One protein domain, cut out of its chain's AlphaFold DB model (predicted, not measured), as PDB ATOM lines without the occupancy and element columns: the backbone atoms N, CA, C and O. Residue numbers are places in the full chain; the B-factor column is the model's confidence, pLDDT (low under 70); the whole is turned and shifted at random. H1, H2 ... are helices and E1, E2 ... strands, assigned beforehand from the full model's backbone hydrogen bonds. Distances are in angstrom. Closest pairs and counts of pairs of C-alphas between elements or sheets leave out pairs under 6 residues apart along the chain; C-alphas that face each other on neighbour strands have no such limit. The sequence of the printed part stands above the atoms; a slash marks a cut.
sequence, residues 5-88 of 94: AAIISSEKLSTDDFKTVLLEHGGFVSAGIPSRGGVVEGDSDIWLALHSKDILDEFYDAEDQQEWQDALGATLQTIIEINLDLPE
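Overview. This is residues 5 to 88 of the 94 residues of an uncharacterized protein of Pseudomonas fluorescens R124 (UniProt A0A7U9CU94). One strongly twisted sheet of five antiparallel strands makes the body, with helix H1 covering part of one face, over E3. Two more helices, H2 and H3, sit at one end of the strands, where E4 ends and E5 begins, and residues 58 to 63 between and within them stick out. The printed part has 84 residues with three named helices and five named strands, in the order E1 H1 E2 E3 E4 H2 H3 E5; across the sheet the order is E1 E5 E4 E3 E2, and the class is mixed, helices and strands. The whole is compact, with a radius of gyration of the C-alphas of 13.5 A and spans of 38 by 26 by 21 A.

Along the chain. E1 is residues 5 to 9, beginning at C-alpha 5 (-50.345, -1.312, 30.971). H1, residues 15 to 24, is 14.3 A long, and E2 is residues 28 to 30. E3, residues 35 to 41, measures 20.7 A, and E4, residues 44 to 52, measures 26.3 A from C-alpha 44 (-37.618, 0.297, 39.399). H2 is residues 53 to 59, and H3, residues 62 to 72, is 15.0 A long. E5, residues 78 to 83, is 16.2 A long and ends at C-alpha 83 (-43.774, -1.666, 29.752).

Arrangement. E1 and E2 are the edge strands. E1 is antiparallel to E5, with N 7 and O 80 2.9 A apart, within hydrogen-bond range. E5 is antiparallel to E4, with N 81 and O 49 at 2.9 A. E2, E3 and E4 form a meander, each strand the antiparallel neighbour of the one before, in two hairpins: N 30 and O 36 are 2.7 A apart, and N 48 and O 37 2.8 A. H1 is on the sheet at a height over the sheet of 8.5 A, over E3, and runs along the strands, at 13 degrees to E3 on the local plane; the closest C-alphas of H1 and E3 are those of Thr 15 and Ser 35, 6.8 A apart. H2 only grazes the sheet, with residues 53 to 56, and H3 only grazes it, with residues 68 to 72. H2 and H3 meet only through their link; H1 is apart from both. In H1, H2 and H3 every O i to N i+4 pair is within hydrogen-bond range.

Size, cuts and confidence. The C-alphas farthest apart are those of Gly 42 and Ala 62, at 39.2 A. The printed part has no cut, and the links between the named elements are tight. The mean pLDDT of the printed part is 81.7; residues 31 to 34 and 85 to 88 are under 70.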
ATOM      1  N   ALA A   5     -49.151  -2.094  30.689       81.00
ATOM      2  CA  ALA A   5     -50.345  -1.312  30.971       81.00
ATOM      3  C   ALA A   5     -50.451  -0.205  29.921       81.00
ATOM      4  O   ALA A   5     -49.447   0.189  29.340       81.00
ATOM      5  N   ALA A   6     -51.648   0.313  29.675       82.62
ATOM      6  CA  ALA A   6     -51.856   1.391  28.716       82.62
ATOM      7  C   ALA A   6     -52.643   2.532  29.362       82.62
ATOM      8  O   ALA A   6     -53.634   2.298  30.054       82.62
ATOM      9  N   ILE A   7     -52.206   3.766  29.122       85.69
ATOM     10  CA  ILE A   7     -52.986   4.973  29.406       85.69
ATOM     11  C   ILE A   7     -53.595   5.424  28.088       85.69
ATOM     12  O   ILE A   7     -52.870   5.761  27.153       85.69
ATOM     13  N   ILE A   8     -54.920   5.446  28.026       86.50
ATOM     14  CA  ILE A   8     -55.678   5.881  26.855       86.50
ATOM     15  C   ILE A   8     -56.219   7.297  27.072       86.50
ATOM     16  O   ILE A   8     -56.659   7.636  28.170       86.50
ATOM     17  N   SER A   9     -56.172   8.133  26.034       86.31
ATOM     18  CA  SER A   9     -56.659   9.514  26.096       86.31
ATOM     19  C   SER A   9     -57.369   9.938  24.813       86.31
ATOM     20  O   SER A   9     -56.964   9.599  23.695       86.31
ATOM     21  N   SER A  10     -58.431  10.724  24.982       87.31
ATOM     22  CA  SER A  10     -59.129  11.425  23.902       87.31
ATOM     23  C   SER A  10     -58.463  12.752  23.522       87.31
ATOM     24  O   SER A  10     -58.845  13.373  22.530       87.31
ATOM     25  N   GLU A  11     -57.446  13.185  24.267       87.62
ATOM     26  CA  GLU A  11     -56.631  14.345  23.923       87.62
ATOM     27  C   GLU A  11     -55.415  13.937  23.094       87.62
ATOM     28  O   GLU A  11     -54.835  12.866  23.280       87.62
ATOM     29  N   LYS A  12     -55.011  14.816  22.172       84.69
ATOM     30  CA  LYS A  12     -53.762  14.648  21.432       84.69
ATOM     31  C   LYS A  12     -52.608  15.095  22.313       84.69
ATOM     32  O   LYS A  12     -52.501  16.282  22.608       84.69
ATOM     33  N   LEU A  13     -51.725  14.167  22.658       84.94
ATOM     34  CA  LEU A  13     -50.455  14.502  23.292       84.94
ATOM     35  C   LEU A  13     -49.379  14.656  22.219       84.94
ATOM     36  O   LEU A  13     -49.173  13.750  21.405       84.94
ATOM     37  N   SER A  14     -48.690  15.796  22.197       86.62
ATOM     38  CA  SER A  14     -47.565  15.954  21.283       86.62
ATOM     39  C   SER A  14     -46.343  15.192  21.793       86.62
ATOM     40  O   SER A  14     -46.148  14.989  22.993       86.62
ATOM     41  N   THR A  15     -45.470  14.798  20.869       83.81
ATOM     42  CA  THR A  15     -44.178  14.203  21.218       83.81
ATOM     43  C   THR A  15     -43.340  15.124  22.112       83.81
ATOM     44  O   THR A  15     -42.576  14.634  22.939       83.81
ATOM     45  N   ASP A  16     -43.466  16.443  21.962       86.94
ATOM     46  CA  ASP A  16     -42.693  17.407  22.744       86.94
ATOM     47  C   ASP A  16     -43.240  17.568  24.170       86.94
ATOM     48  O   ASP A  16     -42.448  17.650  25.112       86.94
ATOM     49  N   ASP A  17     -44.560  17.489  24.355       87.94
ATOM     50  CA  ASP A  17     -45.172  17.433  25.691       87.94
ATOM     51  C   ASP A  17     -44.740  16.156  26.424       87.94
ATOM     52  O   ASP A  17     -44.281  16.203  27.564       87.94
ATOM     53  N   PHE A  18     -44.792  15.013  25.733       87.06
ATOM     54  CA  PHE A  18     -44.339  13.729  26.272       87.06
ATOM     55  C   PHE A  18     -42.862  13.753  26.684       87.06
ATOM     56  O   PHE A  18     -42.507  13.311  27.778       87.06
ATOM     57  N   LYS A  19     -41.990  14.314  25.835       87.00
ATOM     58  CA  LYS A  19     -40.568  14.501  26.156       87.00
ATOM     59  C   LYS A  19     -40.375  15.366  27.392       87.00
ATOM     60  O   LYS A  19     -39.556  15.025  28.239       87.00
ATOM     61  N   THR A  20     -41.103  16.477  27.469       89.31
ATOM     62  CA  THR A  20     -40.989  17.435  28.572       89.31
ATOM     63  C   THR A  20     -41.299  16.753  29.898       89.31
ATOM     64  O   THR A  20     -40.456  16.777  30.790       89.31
ATOM     65  N   VAL A  21     -42.423  16.036  29.983       87.19
ATOM     66  CA  VAL A  21     -42.826  15.307  31.198       87.19
ATOM     67  C   VAL A  21     -41.778  14.270  31.610       87.19
ATOM     68  O   VAL A  21     -41.388  14.206  32.773       87.19
ATOM     69  N   LEU A  22     -41.268  13.472  30.667       86.88
ATOM     70  CA  LEU A  22     -40.243  12.471  30.982       86.88
ATOM     71  C   LEU A  22     -38.958  13.098  31.533       86.88
ATOM     72  O   LEU A  22     -38.399  12.599  32.508       86.88
ATOM     73  N   LEU A  23     -38.499  14.190  30.921       86.44
ATOM     74  CA  LEU A  23     -37.282  14.888  31.338       86.44
ATOM     75  C   LEU A  23     -37.455  15.592  32.692       86.44
ATOM     76  O   LEU A  23     -36.520  15.593  33.492       86.44
ATOM     77  N   GLU A  24     -38.637  16.145  32.980       89.56
ATOM     78  CA  GLU A  24     -38.967  16.744  34.285       89.56
ATOM     79  C   GLU A  24     -38.864  15.733  35.433       89.56
ATOM     80  O   GLU A  24     -38.441  16.082  36.535       89.56
ATOM     81  N   HIS A  25     -39.174  14.466  35.159       86.19
ATOM     82  CA  HIS A  25     -39.042  13.369  36.117       86.19
ATOM     83  C   HIS A  25     -37.655  12.701  36.114       86.19
ATOM     84  O   HIS A  25     -37.485  11.635  36.701       86.19
ATOM     85  N   GLY A  26     -36.649  13.312  35.476       82.25
ATOM     86  CA  GLY A  26     -35.286  12.768  35.411       82.25
ATOM     87  C   GLY A  26     -35.151  11.533  34.516       82.25
ATOM     88  O   GLY A  26     -34.154  10.815  34.598       82.25
ATOM     89  N   GLY A  27     -36.153  11.276  33.676       84.94
ATOM     90  CA  GLY A  27     -36.146  10.213  32.688       84.94
ATOM     91  C   GLY A  27     -35.322  10.549  31.447       84.94
ATOM     92  O   GLY A  27     -34.712  11.613  31.319       84.94
ATOM     93  N   PHE A  28     -35.328   9.627  30.493       83.50
ATOM     94  CA  PHE A  28     -34.698   9.800  29.186       83.50
ATOM     95  C   PHE A  28     -35.721   9.598  28.071       83.50
ATOM     96  O   PHE A  28     -36.746   8.941  28.248       83.50
ATOM     97  N   VAL A  29     -35.410  10.140  26.895       82.94
ATOM     98  CA  VAL A  29     -36.226   9.994  25.687       82.94
ATOM     99  C   VAL A  29     -35.341   9.471  24.563       82.94
ATOM    100  O   VAL A  29     -34.321  10.074  24.231       82.94
ATOM    101  N   SER A  30     -35.753   8.370  23.946       80.62
ATOM    102  CA  SER A  30     -35.217   7.878  22.683       80.62
ATOM    103  C   SER A  30     -36.059   8.414  21.521       80.62
ATOM    104  O   SER A  30     -37.276   8.221  21.463       80.62
ATOM    105  N   ALA A  31     -35.408   9.091  20.573       65.00
ATOM    106  CA  ALA A  31     -36.042   9.750  19.427       65.00
ATOM    107  C   ALA A  31     -36.460   8.781  18.292       65.00
ATOM    108  O   ALA A  31     -36.350   9.115  17.114       65.00
ATOM    109  N   GLY A  32     -36.917   7.574  18.635       65.69
ATOM    110  CA  GLY A  32     -37.447   6.598  17.678       65.69
ATOM    111  C   GLY A  32     -38.881   6.897  17.221       65.69
ATOM    112  O   GLY A  32     -39.540   7.813  17.718       65.69
ATOM    113  N   ILE A  33     -39.368   6.085  16.277       65.88
ATOM    114  CA  ILE A  33     -40.793   5.957  15.942       65.88
ATOM    115  C   ILE A  33     -41.234   4.562  16.421       65.88
ATOM    116  O   ILE A  33     -40.692   3.575  15.917       65.88
ATOM    117  N   PRO A  34     -42.161   4.443  17.392       68.69
ATOM    118  CA  PRO A  34     -42.757   5.522  18.188       68.69
ATOM    119  C   PRO A  34     -41.735   6.202  19.108       68.69
ATOM    120  O   PRO A  34     -40.692   5.625  19.428       68.69
ATOM    121  N   SER A  35     -42.048   7.424  19.552       78.31
ATOM    122  CA  SER A  35     -41.242   8.105  20.568       78.31
ATOM    123  C   SER A  35     -41.322   7.333  21.875       78.31
ATOM    124  O   SER A  35     -42.409   7.011  22.354       78.31
ATOM    125  N   ARG A  36     -40.159   7.010  22.436       83.81
ATOM    126  CA  ARG A  36     -40.038   6.168  23.627       83.81
ATOM    127  C   ARG A  36     -39.223   6.878  24.679       83.81
ATOM    128  O   ARG A  36     -38.391   7.723  24.363       83.81
ATOM    129  N   GLY A  37     -39.402   6.483  25.919       85.38
ATOM    130  CA  GLY A  37     -38.547   6.915  27.002       85.38
ATOM    131  C   GLY A  37     -38.746   6.063  28.232       85.38
ATOM    132  O   GLY A  37     -39.460   5.061  28.197       85.38
ATOM    133  N   GLY A  38     -38.109   6.464  29.315       84.94
ATOM    134  CA  GLY A  38     -38.277   5.780  30.579       84.94
ATOM    135  C   GLY A  38     -37.876   6.643  31.753       84.94
ATOM    136  O   GLY A  38     -37.114   7.599  31.607       84.94
ATOM    137  N   VAL A  39     -38.412   6.287  32.911       83.50
ATOM    138  CA  VAL A  39     -38.087   6.883  34.206       83.50
ATOM    139  C   VAL A  39     -37.532   5.771  35.084       83.50
ATOM    140  O   VAL A  39     -38.080   4.668  35.110       83.50
ATOM    141  N   VAL A  40     -36.422   6.052  35.765       80.31
ATOM    142  CA  VAL A  40     -35.754   5.102  36.658       80.31
ATOM    143  C   VAL A  40     -35.722   5.695  38.057       80.31
ATOM    144  O   VAL A  40     -35.198   6.790  38.256       80.31
ATOM    145  N   GLU A  41     -36.252   4.957  39.028       79.38
ATOM    146  CA  GLU A  41     -36.218   5.315  40.443       79.38
ATOM    147  C   GLU A  41     -35.742   4.109  41.264       79.38
ATOM    148  O   GLU A  41     -36.452   3.118  41.448       79.38
ATOM    149  N   GLY A  42     -34.495   4.172  41.744       80.88
ATOM    150  CA  GLY A  42     -33.856   3.055  42.441       80.88
ATOM    151  C   GLY A  42     -33.725   1.823  41.541       80.88
ATOM    152  O   GLY A  42     -33.114   1.900  40.477       80.88
ATOM    153  N   ASP A  43     -34.312   0.705  41.974       74.94
ATOM    154  CA  ASP A  43     -34.328  -0.565  41.232       74.94
ATOM    155  C   ASP A  43     -35.549  -0.709  40.305       74.94
ATOM    156  O   ASP A  43     -35.722  -1.748  39.670       74.94
ATOM    157  N   SER A  44     -36.419   0.305  40.244       72.44
ATOM    158  CA  SER A  44     -37.618   0.297  39.399       72.44
ATOM    159  C   SER A  44     -37.382   1.101  38.127       72.44
ATOM    160  O   SER A  44     -37.024   2.279  38.183       72.44
ATOM    161  N   ASP A  45     -37.616   0.478  36.978       75.94
ATOM    162  CA  ASP A  45     -37.639   1.132  35.679       75.94
ATOM    163  C   ASP A  45     -39.024   1.030  35.042       75.94
ATOM    164  O   ASP A  45     -39.657  -0.021  35.000       75.94
ATOM    165  N   ILE A  46     -39.510   2.160  34.535       80.06
ATOM    166  CA  ILE A  46     -40.742   2.213  33.756       80.06
ATOM    167  C   ILE A  46     -40.385   2.704  32.368       80.06
ATOM    168  O   ILE A  46     -39.766   3.758  32.214       80.06
ATOM    169  N   TRP A  47     -40.814   1.956  31.358       84.19
ATOM    170  CA  TRP A  47     -40.634   2.324  29.961       84.19
ATOM    171  C   TRP A  47     -41.957   2.729  29.340       84.19
ATOM    172  O   TRP A  47     -42.946   2.006  29.430       84.19
ATOM    173  N   LEU A  48     -41.956   3.888  28.696       86.38
ATOM    174  CA  LEU A  48     -43.133   4.538  28.148       86.38
ATOM    175  C   LEU A  48     -42.963   4.697  26.636       86.38
ATOM    176  O   LEU A  48     -41.942   5.207  26.169       86.38
ATOM    177  N   ALA A  49     -43.961   4.274  25.867       86.38
ATOM    178  CA  ALA A  49     -44.033   4.493  24.428       86.38
ATOM    179  C   ALA A  49     -45.273   5.323  24.095       86.38
ATOM    180  O   ALA A  49     -46.387   4.956  24.464       86.38
ATOM    181  N   LEU A  50     -45.069   6.445  23.404       86.62
ATOM    182  CA  LEU A  50     -46.153   7.289  22.920       86.62
ATOM    183  C   LEU A  50     -46.592   6.814  21.536       86.62
ATOM    184  O   LEU A  50     -45.845   6.955  20.562       86.62
ATOM    185  N   HIS A  51     -47.826   6.330  21.445       84.75
ATOM    186  CA  HIS A  51     -48.446   5.911  20.196       84.75
ATOM    187  C   HIS A  51     -49.467   6.951  19.734       84.75
ATOM    188  O   HIS A  51     -50.380   7.335  20.472       84.75
ATOM    189  N   SER A  52     -49.298   7.416  18.495       77.81
ATOM    190  CA  SER A  52     -50.286   8.253  17.816       77.81
ATOM    191  C   SER A  52     -51.434   7.398  17.296       77.81
ATOM    192  O   SER A  52     -51.282   6.193  17.104       77.81
ATOM    193  N   LYS A  53     -52.567   8.041  16.994       76.94
ATOM    194  CA  LYS A  53     -53.732   7.388  16.387       76.94
ATOM    195  C   LYS A  53     -53.392   6.502  15.178       76.94
ATOM    196  O   LYS A  53     -53.966   5.431  15.056       76.94
ATOM    197  N   ASP A  54     -52.439   6.906  14.341       78.25
ATOM    198  CA  ASP A  54     -52.048   6.126  13.159       78.25
ATOM    199  C   ASP A  54     -51.506   4.737  13.531       78.25
ATOM    200  O   ASP A  54     -51.807   3.755  12.861       78.25
ATOM    201  N   ILE A  55     -50.751   4.643  14.630       74.94
ATOM    202  CA  ILE A  55     -50.252   3.368  15.160       74.94
ATOM    203  C   ILE A  55     -51.401   2.582  15.806       74.94
ATOM    204  O   ILE A  55     -51.451   1.362  15.709       74.94
ATOM    205  N   LEU A  56     -52.372   3.252  16.428       74.50
ATOM    206  CA  LEU A  56     -53.528   2.564  17.018       74.50
ATOM    207  C   LEU A  56     -54.349   1.831  15.967       74.50
ATOM    208  O   LEU A  56     -54.696   0.670  16.162       74.50
ATOM    209  N   ASP A  57     -54.598   2.509  14.850       77.62
ATOM    210  CA  ASP A  57     -55.369   1.976  13.734       77.62
ATOM    211  C   ASP A  57     -54.642   0.793  13.045       77.62
ATOM    212  O   ASP A  57     -55.287  -0.016  12.381       77.62
ATOM    213  N   GLU A  58     -53.317   0.672  13.208       80.81
ATOM    214  CA  GLU A  58     -52.501  -0.426  12.668       80.81
ATOM    215  C   GLU A  58     -52.405  -1.635  13.616       80.81
ATOM    216  O   GLU A  58     -52.426  -2.778  13.156       80.81
ATOM    217  N   PHE A  59     -52.278  -1.399  14.926       76.06
ATOM    218  CA  PHE A  59     -51.968  -2.451  15.901       76.06
ATOM    219  C   PHE A  59     -53.187  -3.019  16.631       76.06
ATOM    220  O   PHE A  59     -53.111  -4.154  17.106       76.06
ATOM    221  N   TYR A  60     -54.286  -2.268  16.721       81.69
ATOM    222  CA  TYR A  60     -55.490  -2.680  17.443       81.69
ATOM    223  C   TYR A  60     -56.677  -2.807  16.506       81.69
ATOM    224  O   TYR A  60     -56.861  -1.999  15.593       81.69
ATOM    225  N   ASP A  61     -57.501  -3.822  16.747       85.44
ATOM    226  CA  ASP A  61     -58.690  -4.027  15.940       85.44
ATOM    227  C   ASP A  61     -59.807  -3.031  16.294       85.44
ATOM    228  O   ASP A  61     -59.730  -2.232  17.231       85.44
ATOM    229  N   ALA A  62     -60.856  -3.032  15.474       85.19
ATOM    230  CA  ALA A  62     -61.971  -2.112  15.645       85.19
ATOM    231  C   ALA A  62     -62.809  -2.406  16.903       85.19
ATOM    232  O   ALA A  62     -63.517  -1.509  17.358       85.19
ATOM    233  N   GLU A  63     -62.764  -3.630  17.439       88.25
ATOM    234  CA  GLU A  63     -63.508  -4.014  18.643       88.25
ATOM    235  C   GLU A  63     -62.832  -3.415  19.880       88.25
ATOM    236  O   GLU A  63     -63.483  -2.672  20.621       88.25
ATOM    237  N   ASP A  64     -61.516  -3.601  20.009       85.62
ATOM    238  CA  ASP A  64     -60.693  -3.002  21.066       85.62
ATOM    239  C   ASP A  64     -60.829  -1.472  21.069       85.62
ATOM    240  O   ASP A  64     -61.081  -0.826  22.092       85.62
ATOM    241  N   GLN A  65     -60.717  -0.864  19.885       84.00
ATOM    242  CA  GLN A  65     -60.832   0.584  19.747       84.00
ATOM    243  C   GLN A  65     -62.225   1.110  20.105       84.00
ATOM    244  O   GLN A  65     -62.334   2.239  20.594       84.00
ATOM    245  N   GLN A  66     -63.285   0.347  19.826       87.25
ATOM    246  CA  GLN A  66     -64.647   0.741  20.175       87.25
ATOM    247  C   GLN A  66     -64.870   0.632  21.683       87.25
ATOM    248  O   GLN A  66     -65.407   1.569  22.272       87.25
ATOM    249  N   GLU A  67     -64.392  -0.441  22.320       89.44
ATOM    250  CA  GLU A  67     -64.461  -0.605  23.776       89.44
ATOM    251  C   GLU A  67     -63.808   0.582  24.497       89.44
ATOM    252  O   GLU A  67     -64.381   1.170  25.419       89.44
ATOM    253  N   TRP A  68     -62.629   1.001  24.037       88.50
ATOM    254  CA  TRP A  68     -61.925   2.143  24.622       88.50
ATOM    255  C   TRP A  68     -62.633   3.470  24.384       88.50
ATOM    256  O   TRP A  68     -62.656   4.317  25.276       88.50
ATOM    257  N   GLN A  69     -63.219   3.666  23.203       87.50
ATOM    258  CA  GLN A  69     -64.015   4.858  22.915       87.50
ATOM    259  C   GLN A  69     -65.275   4.924  23.776       87.50
ATOM    260  O   GLN A  69     -65.612   6.001  24.269       87.50
ATOM    261  N   ASP A  70     -65.931   3.788  24.007       89.81
ATOM    262  CA  ASP A  70     -67.103   3.691  24.874       89.81
ATOM    263  C   ASP A  70     -66.731   3.983  26.334       89.81
ATOM    264  O   ASP A  70     -67.439   4.726  27.017       89.81
ATOM    265  N   ALA A  71     -65.583   3.478  26.796       87.12
ATOM    266  CA  ALA A  71     -65.055   3.764  28.130       87.12
ATOM    267  C   ALA A  71     -64.640   5.238  28.304       87.12
ATOM    268  O   ALA A  71     -64.863   5.824  29.365       87.12
ATOM    269  N   LEU A  72     -64.058   5.850  27.267       86.88
ATOM    270  CA  LEU A  72     -63.667   7.265  27.256       86.88
ATOM    271  C   LEU A  72     -64.859   8.214  27.056       86.88
ATOM    272  O   LEU A  72     -64.763   9.395  27.396       86.88
ATOM    273  N   GLY A  73     -65.957   7.738  26.461       88.38
ATOM    274  CA  GLY A  73     -67.064   8.571  25.984       88.38
ATOM    275  C   GLY A  73     -66.668   9.542  24.861       88.38
ATOM    276  O   GLY A  73     -67.381  10.514  24.604       88.38
ATOM    277  N   ALA A  74     -65.515   9.322  24.223       89.19
ATOM    278  CA  ALA A  74     -64.916  10.213  23.237       89.19
ATOM    279  C   ALA A  74     -63.982   9.446  22.291       89.19
ATOM    280  O   ALA A  74     -63.504   8.356  22.602       89.19
ATOM    281  N   THR A  75     -63.679  10.042  21.135       85.81
ATOM    282  CA  THR A  75     -62.751   9.447  20.167       85.81
ATOM    283  C   THR A  75     -61.343   9.370  20.746       85.81
ATOM    284  O   THR A  75     -60.759  10.390  21.109       85.81
ATOM    285  N   LEU A  76     -60.777   8.168  20.756       84.62
ATOM    286  CA  LEU A  76     -59.404   7.903  21.159       84.62
ATOM    287  C   LEU A  76     -58.404   8.623  20.238       84.62
ATOM    288  O   LEU A  76     -58.502   8.533  19.012       84.62
ATOM    289  N   GLN A  77     -57.445   9.337  20.829       87.06
ATOM    290  CA  GLN A  77     -56.427  10.103  20.094       87.06
ATOM    291  C   GLN A  77     -54.997   9.678  20.427       87.06
ATOM    292  O   GLN A  77     -54.098   9.871  19.605       87.06
ATOM    293  N   THR A  78     -54.749   9.159  21.627       86.44
ATOM    294  CA  THR A  78     -53.398   8.846  22.106       86.44
ATOM    295  C   THR A  78     -53.427   7.644  23.038       86.44
ATOM    296  O   THR A  78     -54.323   7.531  23.878       86.44
ATOM    297  N   ILE A  79     -52.415   6.782  22.919       86.12
ATOM    298  CA  ILE A  79     -52.106   5.761  23.923       86.12
ATOM    299  C   ILE A  79     -50.659   5.924  24.373       86.12
ATOM    300  O   ILE A  79     -49.755   6.095  23.556       86.12
ATOM    301  N   ILE A  80     -50.444   5.843  25.682       85.75
ATOM    302  CA  ILE A  80     -49.124   5.671  26.274       85.75
ATOM    303  C   ILE A  80     -49.038   4.234  26.769       85.75
ATOM    304  O   ILE A  80     -49.723   3.853  27.718       85.75
ATOM    305  N   GLU A  81     -48.205   3.437  26.116       85.19
ATOM    306  CA  GLU A  81     -47.929   2.070  26.538       85.19
ATOM    307  C   GLU A  81     -46.827   2.076  27.597       85.19
ATOM    308  O   GLU A  81     -45.763   2.669  27.413       85.19
ATOM    309  N   ILE A  82     -47.098   1.408  28.709       84.69
ATOM    310  CA  ILE A  82     -46.222   1.245  29.858       84.69
ATOM    311  C   ILE A  82     -45.720  -0.191  29.856       84.69
ATOM    312  O   ILE A  82     -46.488  -1.122  30.085       84.69
ATOM    313  N   ASN A  83     -44.427  -0.374  29.630       79.81
ATOM    314  CA  ASN A  83     -43.774  -1.666  29.752       79.81
ATOM    315  C   ASN A  83     -43.197  -1.798  31.165       79.81
ATOM    316  O   ASN A  83     -42.290  -1.051  31.535       79.81
ATOM    317  N   LEU A  84     -43.747  -2.736  31.940       71.31
ATOM    318  CA  LEU A  84     -43.365  -3.005  33.333       71.31
ATOM    319  C   LEU A  84     -42.346  -4.144  33.458       71.31
ATOM    320  O   LEU A  84     -41.883  -4.436  34.553       71.31
ATOM    321  N   ASP A  85     -42.034  -4.816  32.350       66.25
ATOM    322  CA  ASP A  85     -41.162  -5.986  32.326       66.25
ATOM    323  C   ASP A  85     -40.226  -5.869  31.119       66.25
ATOM    324  O   ASP A  85     -40.491  -6.418  30.044       66.25
ATOM    325  N   LEU A  86     -39.169  -5.058  31.248       60.06
ATOM    326  CA  LEU A  86     -38.131  -4.998  30.222       60.06
ATOM    327  C   LEU A  86     -37.054  -6.056  30.507       60.06
ATOM    328  O   LEU A  86     -36.391  -5.988  31.543       60.06
ATOM    329  N   PRO A  87     -36.798  -7.001  29.584       53.41
ATOM    330  CA  PRO A  87     -35.664  -7.907  29.711       53.41
ATOM    331  C   PRO A  87     -34.349  -7.114  29.730       53.41
ATOM    332  O   PRO A  87     -34.171  -6.200  28.921       53.41
ATOM    333  N   GLU A  88     -33.391  -7.516  30.574       49.91
ATOM    334  CA  GLU A  88     -32.034  -6.935  30.685       49.91
ATOM    335  C   GLU A  88     -31.359  -6.653  29.327       49.91
ATOM    336  O   GLU A  88     -30.611  -5.689  29.182       49.91
TER     337      GLU A  88